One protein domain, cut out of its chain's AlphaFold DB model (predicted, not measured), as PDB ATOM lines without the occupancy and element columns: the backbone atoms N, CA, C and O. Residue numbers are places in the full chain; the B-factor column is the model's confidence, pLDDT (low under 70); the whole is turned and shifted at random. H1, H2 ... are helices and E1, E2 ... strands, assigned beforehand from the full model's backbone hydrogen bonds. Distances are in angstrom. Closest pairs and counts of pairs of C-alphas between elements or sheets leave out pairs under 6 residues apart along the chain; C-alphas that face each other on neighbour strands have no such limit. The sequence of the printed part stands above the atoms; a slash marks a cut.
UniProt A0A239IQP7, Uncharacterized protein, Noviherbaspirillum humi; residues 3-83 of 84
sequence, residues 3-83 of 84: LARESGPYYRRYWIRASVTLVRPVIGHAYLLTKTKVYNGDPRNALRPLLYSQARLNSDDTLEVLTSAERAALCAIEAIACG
ATOM      1  N   LEU A   3     116.413 192.354 197.036       92.12
ATOM      2  CA  LEU A   3     117.500 191.467 197.408       92.12
ATOM      3  C   LEU A   3     116.956 190.425 198.379       92.12
ATOM      4  O   LEU A   3     116.243 190.770 199.316       92.12
ATOM      5  N   ALA A   4     117.276 189.155 198.167       93.56
ATOM      6  CA  ALA A   4     116.881 188.084 199.068       93.56
ATOM      7  C   ALA A   4     118.033 187.115 199.282       93.56
ATOM      8  O   ALA A   4     118.858 186.904 198.394       93.56
ATOM      9  N   ARG A   5     118.059 186.519 200.470       94.69
ATOM     10  CA  ARG A   5     119.015 185.494 200.858       94.69
ATOM     11  C   ARG A   5     118.299 184.416 201.652       94.69
ATOM     12  O   ARG A   5     117.473 184.702 202.518       94.69
ATOM     13  N   GLU A   6     118.632 183.182 201.320       94.56
ATOM     14  CA  GLU A   6     118.275 181.997 202.084       94.56
ATOM     15  C   GLU A   6     119.557 181.446 202.704       94.56
ATOM     16  O   GLU A   6     120.584 181.376 202.025       94.56
ATOM     17  N   SER A   7     119.510 181.109 203.986       93.69
ATOM     18  CA  SER A   7     120.658 180.588 204.720       93.69
ATOM     19  C   SER A   7     120.252 179.509 205.719       93.69
ATOM     20  O   SER A   7     119.124 179.478 206.222       93.69
ATOM     21  N   GLY A   8     121.179 178.587 205.969       92.00
ATOM     22  CA  GLY A   8     120.964 177.392 206.775       92.00
ATOM     23  C   GLY A   8     121.469 176.117 206.082       92.00
ATOM     24  O   GLY A   8     122.118 176.202 205.038       92.00
ATOM     25  N   PRO A   9     121.195 174.938 206.666       92.69
ATOM     26  CA  PRO A   9     120.477 174.756 207.927       92.69
ATOM     27  C   PRO A   9     121.320 175.153 209.151       92.69
ATOM     28  O   PRO A   9     122.452 174.706 209.323       92.69
ATOM     29  N   TYR A  10     120.731 175.921 210.062       91.75
ATOM     30  CA  TYR A  10     121.246 176.187 211.406       91.75
ATOM     31  C   TYR A  10     120.715 175.135 212.384       91.75
ATOM     32  O   TYR A  10     119.561 174.709 212.288       91.75
ATOM     33  N   TYR A  11     121.555 174.676 213.317       90.62
ATOM     34  CA  TYR A  11     121.218 173.596 214.261       90.62
ATOM     35  C   TYR A  11     120.554 172.379 213.584       90.62
ATOM     36  O   TYR A  11     119.628 171.774 214.119       90.62
ATOM     37  N   ARG A  12     121.015 172.039 212.370       89.19
ATOM     38  CA  ARG A  12     120.548 170.921 211.526       89.19
ATOM     39  C   ARG A  12     119.089 170.977 211.049       89.19
ATOM     40  O   ARG A  12     118.692 170.083 210.309       89.19
ATOM     41  N   ARG A  13     118.295 171.988 211.423       92.56
ATOM     42  CA  ARG A  13     116.870 172.047 211.040       92.56
ATOM     43  C   ARG A  13     116.329 173.425 210.690       92.56
ATOM     44  O   ARG A  13     115.350 173.496 209.958       92.56
ATOM     45  N   TYR A  14     116.927 174.506 211.181       93.69
ATOM     46  CA  TYR A  14     116.361 175.835 210.983       93.69
ATOM     47  C   TYR A  14     116.900 176.513 209.736       93.69
ATOM     48  O   TYR A  14     118.101 176.511 209.489       93.69
ATOM     49  N   TRP A  15     116.017 177.150 208.985       95.81
ATOM     50  CA  TRP A  15     116.368 177.919 207.798       95.81
ATOM     51  C   TRP A  15     115.886 179.352 207.944       95.81
ATOM     52  O   TRP A  15     114.806 179.596 208.483       95.81
ATOM     53  N   ILE A  16     116.669 180.296 207.438       96.00
ATOM     54  CA  ILE A  16     116.330 181.715 207.398       96.00
ATOM     55  C   ILE A  16     116.102 182.105 205.943       96.00
ATOM     56  O   ILE A  16     116.901 181.789 205.068       96.00
ATOM     57  N   ARG A  17     115.029 182.849 205.686       95.38
ATOM     58  CA  ARG A  17     114.811 183.557 204.426       95.38
ATOM     59  C   ARG A  17     114.622 185.033 204.719       95.38
ATOM     60  O   ARG A  17     113.566 185.440 205.205       95.38
ATOM     61  N   ALA A  18     115.643 185.821 204.423       95.50
ATOM     62  CA  ALA A  18     115.631 187.269 204.555       95.50
ATOM     63  C   ALA A  18     115.456 187.918 203.177       95.50
ATOM     64  O   ALA A  18     115.935 187.418 202.159       95.50
ATOM     65  N   SER A  19     114.742 189.034 203.126       96.19
ATOM     66  CA  SER A  19     114.567 189.808 201.902       96.19
ATOM     67  C   SER A  19     114.408 191.282 202.209       96.19
ATOM     68  O   SER A  19     113.785 191.644 203.201       96.19
ATOM     69  N   VAL A  20     114.938 192.124 201.334       95.94
ATOM     70  CA  VAL A  20     114.865 193.578 201.397       95.94
ATOM     71  C   VAL A  20     114.286 194.078 200.085       95.94
ATOM     72  O   VAL A  20     114.725 193.701 199.000       95.94
ATOM     73  N   THR A  21     113.269 194.924 200.181       94.81
ATOM     74  CA  THR A  21     112.616 195.553 199.032       94.81
ATOM     75  C   THR A  21     112.671 197.062 199.194       94.81
ATOM     76  O   THR A  21     112.202 197.585 200.201       94.81
ATOM     77  N   LEU A  22     113.199 197.766 198.197       93.31
ATOM     78  CA  LEU A  22     113.067 199.218 198.120       93.31
ATOM     79  C   LEU A  22     111.639 199.570 197.706       93.31
ATOM     80  O   LEU A  22     111.224 199.258 196.587       93.31
ATOM     81  N   VAL A  23     110.916 200.237 198.597       92.31
ATOM     82  CA  VAL A  23     109.561 200.730 198.367       92.31
ATOM     83  C   VAL A  23     109.624 202.223 198.067       92.31
ATOM     84  O   VAL A  23     110.187 203.001 198.835       92.31
ATOM     85  N   ARG A  24     109.039 202.620 196.935       92.31
ATOM     86  CA  ARG A  24     108.909 204.016 196.499       92.31
ATOM     87  C   ARG A  24     107.419 204.356 196.419       92.31
ATOM     88  O   ARG A  24     106.807 204.071 195.390       92.31
ATOM     89  N   PRO A  25     106.804 204.836 197.514       88.69
ATOM     90  CA  PRO A  25     105.386 205.172 197.506       88.69
ATOM     91  C   PRO A  25     105.123 206.400 196.623       88.69
ATOM     92  O   PRO A  25     106.018 207.207 196.392       88.69
ATOM     93  N   VAL A  26     103.879 206.552 196.155       90.81
ATOM     94  CA  VAL A  26     103.441 207.732 195.381       90.81
ATOM     95  C   VAL A  26     103.523 209.010 196.226       90.81
ATOM     96  O   VAL A  26     103.816 210.081 195.708       90.81
ATOM     97  N   ILE A  27     103.279 208.885 197.534       90.25
ATOM     98  CA  ILE A  27     103.332 209.976 198.508       90.25
ATOM     99  C   ILE A  27     104.327 209.591 199.610       90.25
ATOM    100  O   ILE A  27     104.208 208.523 200.215       90.25
ATOM    101  N   GLY A  28     105.284 210.480 199.888       86.94
ATOM    102  CA  GLY A  28     106.291 210.325 200.940       86.94
ATOM    103  C   GLY A  28     107.656 209.835 200.445       86.94
ATOM    104  O   GLY A  28     107.910 209.711 199.249       86.94
ATOM    105  N   HIS A  29     108.558 209.580 201.394       89.44
ATOM    106  CA  HIS A  29     109.935 209.184 201.098       89.44
ATOM    107  C   HIS A  29     110.070 207.679 200.846       89.44
ATOM    108  O   HIS A  29     109.363 206.863 201.449       89.44
ATOM    109  N   ALA A  30     111.010 207.322 199.967       90.00
ATOM    110  CA  ALA A  30     111.401 205.938 199.739       90.00
ATOM    111  C   ALA A  30     111.945 205.304 201.027       90.00
ATOM    112  O   ALA A  30     112.530 205.983 201.868       90.00
ATOM    113  N   TYR A  31     111.738 203.999 201.182       91.69
ATOM    114  CA  TYR A  31     112.216 203.249 202.341       91.69
ATOM    115  C   TYR A  31     112.540 201.804 201.972       91.69
ATOM    116  O   TYR A  31     112.023 201.257 200.994       91.69
ATOM    117  N   LEU A  32     113.361 201.157 202.791       94.56
ATOM    118  CA  LEU A  32     113.628 199.730 202.696       94.56
ATOM    119  C   LEU A  32     112.650 198.955 203.572       94.56
ATOM    120  O   LEU A  32     112.457 199.244 204.751       94.56
ATOM    121  N   LEU A  33     112.023 197.946 202.982       94.69
ATOM    122  CA  LEU A  33     111.170 196.991 203.665       94.69
ATOM    123  C   LEU A  33     111.920 195.671 203.781       94.69
ATOM    124  O   LEU A  33     112.090 194.972 202.779       94.69
ATOM    125  N   THR A  34     112.349 195.329 204.990       95.75
ATOM    126  CA  THR A  34     112.947 194.026 205.273       95.75
ATOM    127  C   THR A  34     111.886 193.048 205.764       95.75
ATOM    128  O   THR A  34     110.972 193.419 206.503       95.75
ATOM    129  N   LYS A  35     111.973 191.800 205.314       95.94
ATOM    130  CA  LYS A  35     111.120 190.682 205.714       95.94
ATOM    131  C   LYS A  35     112.009 189.486 205.985       95.94
ATOM    132  O   LYS A  35     112.717 189.047 205.077       95.94
ATOM    133  N   THR A  36     111.884 188.911 207.173       95.94
ATOM    134  CA  THR A  36     112.616 187.707 207.560       95.94
ATOM    135  C   THR A  36     111.655 186.621 207.998       95.94
ATOM    136  O   THR A  36     110.700 186.867 208.733       95.94
ATOM    137  N   LYS A  37     111.897 185.406 207.513       95.81
ATOM    138  CA  LYS A  37     111.143 184.202 207.849       95.81
ATOM    139  C   LYS A  37     112.103 183.151 208.379       95.81
ATOM    140  O   LYS A  37     113.123 182.900 207.745       95.81
ATOM    141  N   VAL A  38     111.758 182.536 209.502       95.81
ATOM    142  CA  VAL A  38     112.467 181.374 210.048       95.81
ATOM    143  C   VAL A  38     111.596 180.147 209.841       95.81
ATOM    144  O   VAL A  38     110.403 180.192 210.129       95.81
ATOM    145  N   TYR A  39     112.176 179.053 209.371       95.62
ATOM    146  CA  TYR A  39     111.493 177.787 209.123       95.62
ATOM    147  C   TYR A  39     112.136 176.682 209.950       95.62
ATOM    148  O   TYR A  39     113.349 176.675 210.130       95.62
ATOM    149  N   ASN A  40     111.332 175.732 210.429       93.31
ATOM    150  CA  ASN A  40     111.814 174.523 211.103       93.31
ATOM    151  C   ASN A  40     111.968 173.358 210.106       93.31
ATOM    152  O   ASN A  40     111.396 172.285 210.277       93.31
ATOM    153  N   GLY A  41     112.654 173.629 209.002       91.00
ATOM    154  CA  GLY A  41     112.911 172.702 207.908       91.00
ATOM    155  C   GLY A  41     113.163 173.468 206.613       91.00
ATOM    156  O   GLY A  41     113.075 174.697 206.596       91.00
ATOM    157  N   ASP A  42     113.480 172.747 205.538       89.62
ATOM    158  CA  ASP A  42     113.747 173.367 204.237       89.62
ATOM    159  C   ASP A  42     112.505 174.157 203.748       89.62
ATOM    160  O   ASP A  42     111.420 173.575 203.597       89.62
ATOM    161  N   PRO A  43     112.629 175.478 203.504       87.31
ATOM    162  CA  PRO A  43     111.521 176.337 203.089       87.31
ATOM    163  C   PRO A  43     110.923 175.966 201.725       87.31
ATOM    164  O   PRO A  43     109.805 176.393 201.423       87.31
ATOM    165  N   ARG A  44     111.618 175.170 200.904       85.62
ATOM    166  CA  ARG A  44     111.117 174.662 199.613       85.62
ATOM    167  C   ARG A  44     109.988 173.652 199.785       85.62
ATOM    168  O   ARG A  44     109.162 173.519 198.889       85.62
ATOM    169  N   ASN A  45     109.874 173.028 200.956       88.06
ATOM    170  CA  ASN A  45     108.825 172.053 201.274       88.06
ATOM    171  C   ASN A  45     107.491 172.702 201.693       88.06
ATOM    172  O   ASN A  45     106.723 172.111 202.446       88.06
ATOM    173  N   ALA A  46     107.225 173.938 201.251       74.31
ATOM    174  CA  ALA A  46     106.014 174.707 201.566       74.31
ATOM    175  C   ALA A  46     105.693 174.811 203.074       74.31
ATOM    176  O   ALA A  46     104.534 174.931 203.478       74.31
ATOM    177  N   LEU A  47     106.727 174.802 203.919       79.31
ATOM    178  CA  LEU A  47     106.572 174.934 205.363       79.31
ATOM    179  C   LEU A  47     106.028 176.320 205.724       79.31
ATOM    180  O   LEU A  47     106.441 177.341 205.165       79.31
ATOM    181  N   ARG A  48     105.129 176.375 206.711       90.75
ATOM    182  CA  ARG A  48     104.775 177.652 207.341       90.75
ATOM    183  C   ARG A  48     105.985 178.170 208.129       90.75
ATOM    184  O   ARG A  48     106.668 177.372 208.773       90.75
ATOM    185  N   PRO A  49     106.267 179.483 208.086       92.94
ATOM    186  CA  PRO A  49     107.342 180.045 208.884       92.94
ATOM    187  C   PRO A  49     107.012 179.897 210.373       92.94
ATOM    188  O   PRO A  49     105.898 180.198 210.796       92.94
ATOM    189  N   LEU A  50     107.994 179.448 211.151       92.12
ATOM    190  CA  LEU A  50     107.948 179.410 212.610       92.12
ATOM    191  C   LEU A  50     107.957 180.827 213.188       92.12
ATOM    192  O   LEU A  50     107.208 181.124 214.111       92.12
ATOM    193  N   LEU A  51     108.785 181.705 212.614       92.81
ATOM    194  CA  LEU A  51     108.811 183.128 212.936       92.81
ATOM    195  C   LEU A  51     108.723 183.954 211.661       92.81
ATOM    196  O   LEU A  51     109.318 183.616 210.634       92.81
ATOM    197  N   TYR A  52     108.022 185.074 211.759       94.69
ATOM    198  CA  TYR A  52     107.966 186.087 210.724       94.69
ATOM    199  C   TYR A  52     108.192 187.456 211.350       94.69
ATOM    200  O   TYR A  52     107.535 187.812 212.324       94.69
ATOM    201  N   SER A  53     109.115 188.218 210.772       94.19
ATOM    202  CA  SER A  53     109.372 189.598 211.157       94.19
ATOM    203  C   SER A  53     109.447 190.484 209.922       94.19
ATOM    204  O   SER A  53     109.869 190.058 208.841       94.19
ATOM    205  N   GLN A  54     109.014 191.726 210.088       94.81
ATOM    206  CA  GLN A  54     109.035 192.747 209.060       94.81
ATOM    207  C   GLN A  54     109.386 194.089 209.692       94.81
ATOM    208  O   GLN A  54     108.830 194.450 210.726       94.81
ATOM    209  N   ALA A  55     110.265 194.847 209.041       92.69
ATOM    210  CA  ALA A  55     110.612 196.192 209.476       92.69
ATOM    211  C   ALA A  55     110.730 197.153 208.290       92.69
ATOM    212  O   ALA A  55     111.117 196.771 207.181       92.69
ATOM    213  N   ARG A  56     110.380 198.415 208.547       92.25
ATOM    214  CA  ARG A  56     110.579 199.547 207.642       92.25
ATOM    215  C   ARG A  56     111.789 200.335 208.123       92.25
ATOM    216  O   ARG A  56     111.839 200.714 209.288       92.25
ATOM    217  N   LEU A  57     112.731 200.585 207.227       91.19
ATOM    218  CA  LEU A  57     114.002 201.229 207.528       91.19
ATOM    219  C   LEU A  57     114.245 202.374 206.547       91.19
ATOM    220  O   LEU A  57     114.049 202.221 205.340       91.19
ATOM    221  N   ASN A  58     114.693 203.506 207.079       86.12
ATOM    222  CA  ASN A  58     115.196 204.626 206.293       86.12
ATOM    223  C   ASN A  58     116.722 204.478 206.231       86.12
ATOM    224  O   ASN A  58     117.437 205.050 207.044       86.12
ATOM    225  N   SER A  59     117.196 203.611 205.341       82.88
ATOM    226  CA  SER A  59     118.616 203.391 205.055       82.88
ATOM    227  C   SER A  59     118.770 203.186 203.554       82.88
ATOM    228  O   SER A  59     117.848 202.684 202.908       82.88
ATOM    229  N   ASP A  60     119.929 203.553 203.020       81.88
ATOM    230  CA  ASP A  60     120.269 203.355 201.613       81.88
ATOM    231  C   ASP A  60     121.112 202.081 201.399       81.88
ATOM    232  O   ASP A  60     121.228 201.597 200.270       81.88
ATOM    233  N   ASP A  61     121.633 201.471 202.475       88.06
ATOM    234  CA  ASP A  61     122.448 200.255 202.402       88.06
ATOM    235  C   ASP A  61     121.597 198.981 202.522       88.06
ATOM    236  O   ASP A  61     121.317 198.432 203.591       88.06
ATOM    237  N   THR A  62     121.187 198.471 201.364       88.88
ATOM    238  CA  THR A  62     120.408 197.228 201.274       88.88
ATOM    239  C   THR A  62     121.145 195.981 201.773       88.88
ATOM    240  O   THR A  62     120.485 195.047 202.240       88.88
ATOM    241  N   LEU A  63     122.480 195.935 201.685       90.25
ATOM    242  CA  LEU A  63     123.281 194.774 202.085       90.25
ATOM    243  C   LEU A  63     123.441 194.722 203.599       90.25
ATOM    244  O   LEU A  63     123.301 193.649 204.197       90.25
ATOM    245  N   GLU A  64     123.680 195.874 204.220       90.94
ATOM    246  CA  GLU A  64     123.727 196.006 205.672       90.94
ATOM    247  C   GLU A  64     122.377 195.634 206.291       90.94
ATOM    248  O   GLU A  64     122.316 194.821 207.219       90.94
ATOM    249  N   VAL A  65     121.277 196.153 205.734       91.62
ATOM    250  CA  VAL A  65     119.921 195.846 206.207       91.62
ATOM    251  C   VAL A  65     119.606 194.356 206.081       91.62
ATOM    252  O   VAL A  65     119.057 193.765 207.014       91.62
ATOM    253  N   LEU A  66     119.965 193.723 204.961       93.12
ATOM    254  CA  LEU A  66     119.751 192.287 204.775       93.12
ATOM    255  C   LEU A  66     120.559 191.468 205.788       93.12
ATOM    256  O   LEU A  66     120.020 190.555 206.411       93.12
ATOM    257  N   THR A  67     121.834 191.812 205.969       93.88
ATOM    258  CA  THR A  67     122.743 191.109 206.885       93.88
ATOM    259  C   THR A  67     122.288 191.255 208.336       93.88
ATOM    260  O   THR A  67     122.288 190.284 209.091       93.88
ATOM    261  N   SER A  68     121.840 192.446 208.727       92.81
ATOM    262  CA  SER A  68     121.290 192.704 210.061       92.81
ATOM    263  C   SER A  68     120.000 191.921 210.306       92.81
ATOM    264  O   SER A  68     119.823 191.333 211.372       92.81
ATOM    265  N   ALA A  69     119.121 191.841 209.305       92.94
ATOM    266  CA  ALA A  69     117.879 191.079 209.393       92.94
ATOM    267  C   ALA A  69     118.117 189.560 209.489       92.94
ATOM    268  O   ALA A  69     117.389 188.868 210.203       92.94
ATOM    269  N   GLU A  70     119.139 189.043 208.803       94.50
ATOM    270  CA  GLU A  70     119.590 187.652 208.912       94.50
ATOM    271  C   GLU A  70     120.167 187.355 210.303       94.50
ATOM    272  O   GLU A  70     119.759 186.385 210.940       94.50
ATOM    273  N   ARG A  71     121.044 188.226 210.822       94.75
ATOM    274  CA  ARG A  71     121.610 188.101 212.177       94.75
ATOM    275  C   ARG A  71     120.533 188.095 213.257       94.75
ATOM    276  O   ARG A  71     120.558 187.235 214.128       94.75
ATOM    277  N   ALA A  72     119.560 189.002 213.173       93.69
ATOM    278  CA  ALA A  72     118.443 189.040 214.114       93.69
ATOM    279  C   ALA A  72     117.633 187.731 214.113       93.69
ATOM    280  O   ALA A  72     117.240 187.241 215.171       93.69
ATOM    281  N   ALA A  73     117.411 187.128 212.939       94.56
ATOM    282  CA  ALA A  73     116.744 185.832 212.852       94.56
ATOM    283  C   ALA A  73     117.602 184.678 213.378       94.56
ATOM    284  O   ALA A  73     117.055 183.762 213.991       94.56
ATOM    285  N   LEU A  74     118.922 184.730 213.194       94.69
ATOM    286  CA  LEU A  74     119.831 183.759 213.795       94.69
ATOM    287  C   LEU A  74     119.768 183.826 215.327       94.69
ATOM    288  O   LEU A  74     119.567 182.794 215.956       94.69
ATOM    289  N   CYS A  75     119.812 185.021 215.922       94.19
ATOM    290  CA  CYS A  75     119.638 185.182 217.370       94.19
ATOM    291  C   CYS A  75     118.289 184.630 217.861       94.19
ATOM    292  O   CYS A  75     118.211 184.023 218.927       94.19
ATOM    293  N   ALA A  76     117.216 184.793 217.079       92.19
ATOM    294  CA  ALA A  76     115.919 184.204 217.413       92.19
ATOM    295  C   ALA A  76     115.940 182.665 217.342       92.19
ATOM    296  O   ALA A  76     115.361 182.001 218.199       92.19
ATOM    297  N   ILE A  77     116.634 182.084 216.356       93.50
ATOM    298  CA  ILE A  77     116.862 180.633 216.280       93.50
ATOM    299  C   ILE A  77     117.637 180.142 217.503       93.50
ATOM    300  O   ILE A  77     117.265 179.116 218.068       93.50
ATOM    301  N   GLU A  78     118.687 180.853 217.918       93.31
ATOM    302  CA  GLU A  78     119.481 180.514 219.105       93.31
ATOM    303  C   GLU A  78     118.617 180.506 220.369       93.31
ATOM    304  O   GLU A  78     118.675 179.552 221.142       93.31
ATOM    305  N   ALA A  79     117.752 181.513 220.544       91.44
ATOM    306  CA  ALA A  79     116.808 181.560 221.660       91.44
ATOM    307  C   ALA A  79     115.881 180.332 221.673       91.44
ATOM    308  O   ALA A  79     115.804 179.633 222.683       91.44
ATOM    309  N   ILE A  80     115.275 179.992 220.527       88.81
ATOM    310  CA  ILE A  80     114.401 178.814 220.400       88.81
ATOM    311  C   ILE A  80     115.177 177.514 220.653       88.81
ATOM    312  O   ILE A  80     114.686 176.612 221.331       88.81
ATOM    313  N   ALA A  81     116.378 177.376 220.086       86.19
ATOM    314  CA  ALA A  81     117.195 176.171 220.209       86.19
ATOM    315  C   ALA A  81     117.674 175.938 221.649       86.19
ATOM    316  O   ALA A  81     117.764 174.790 222.079       86.19
ATOM    317  N   CYS A  82     117.937 177.012 222.395       86.56
ATOM    318  CA  CYS A  82     118.305 176.963 223.807       86.56
ATOM    319  C   CYS A  82     117.102 176.889 224.764       86.56
ATOM    320  O   CYS A  82     117.320 176.805 225.971       86.56
ATOM    321  N   GLY A  83     115.859 176.910 224.264       75.69
ATOM    322  CA  GLY A  83     114.651 176.846 225.094       75.69
ATOM    323  C   GLY A  83     114.385 178.112 225.917       75.69
ATOM    324  O   GLY A  83     113.855 178.007 227.021       75.69
TER     325      GLY A  83
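What this domain is: This is residues 3 to 83 of the 84 residues of an uncharacterized protein of Noviherbaspirillum humi (UniProt A0A239IQP7). A twisted sheet of four long strands, E1 to E4, forms one layer, and a single long helix, H1, packs over one of its faces, running in much the same line as the strands; no named helix covers the other face. Beyond the sheet, the link between E2 and E3 extends the long axis at one end, while the link between E3 and E4 loops out near the other end. The printed part has 81 residues, with the named elements in the order E1 E2 E3 E4 H1; the sheet has the order E1 - E2 - E3 - E4, all antiparallel, and the class is mixed, helices and strands. The radius of gyration of the C-alphas is 13.6 A, only just compact, close to loose, and the outline is elongated, the C-alphas spanning 43 by 24 by 18 A along their three main axes.

Where its parts are: E1 covers residues 3 to 10, 21.1 A from first to last C-alpha, beginning with C-alpha 3 at (117.500, 191.467, 197.408). E2, residues 14 to 23, is the longest strand by residues and measures 28.7 A. E3 covers residues 31 to 39 and measures 26.4 A. E4 covers residues 51 to 57, 19.6 A, ending with C-alpha 57 at (114.002, 201.229, 207.528). H1 covers residues 62 to 81, 28.5 A, and ends with C-alpha 81 at (117.195, 176.171, 220.209).

How they stand to each other: The four strands make a meander, each strand the antiparallel neighbour of the one before. E1 and E2 form a hairpin at 168 degrees between their directions, with N 5 and O 18 within hydrogen-bond range at 2.9 A. E2 and E3 form a hairpin at 164 degrees, with N 19 and O 35 at 2.8 A. E3 and E4 form a hairpin at 168 degrees, with N 34 and O 55 at 2.9 A. The edge strands E1 and E4 are apart. H1 is on the sheet at a height of 7.5 A, two layers with the helix on one face. It lies over E2 and E3 and only just runs along the strands, at 29.6 degrees to E2 on the local plane. H1 touches E2, where the closest C-alphas, those of Ala 18 and Glu 70, are 5.9 A apart. It touches E3, the closest C-alphas being those of Thr 36 and Ala 69, 6.5 A apart. It also touches E1, the closest C-alphas being those of Leu 3 and Thr 62, 7.5 A apart. E4 and H1 are near each other, with 11 pairs of C-alphas within 10 A. In H1 every O i to N i+4 pair is within hydrogen-bond range.

The domain as a whole: The two C-alphas farthest apart, those of Arg 12 and Ile 27, are 44.6 A from each other. The printed part has no cut. The link from E3 to E4, with 11 residues, is long; that from E2 to E3, with 7, is short; those from E1 to E2 and from E4 to H1 are tight. The mean pLDDT of the printed part is 91.5, and no printed residue is under 70.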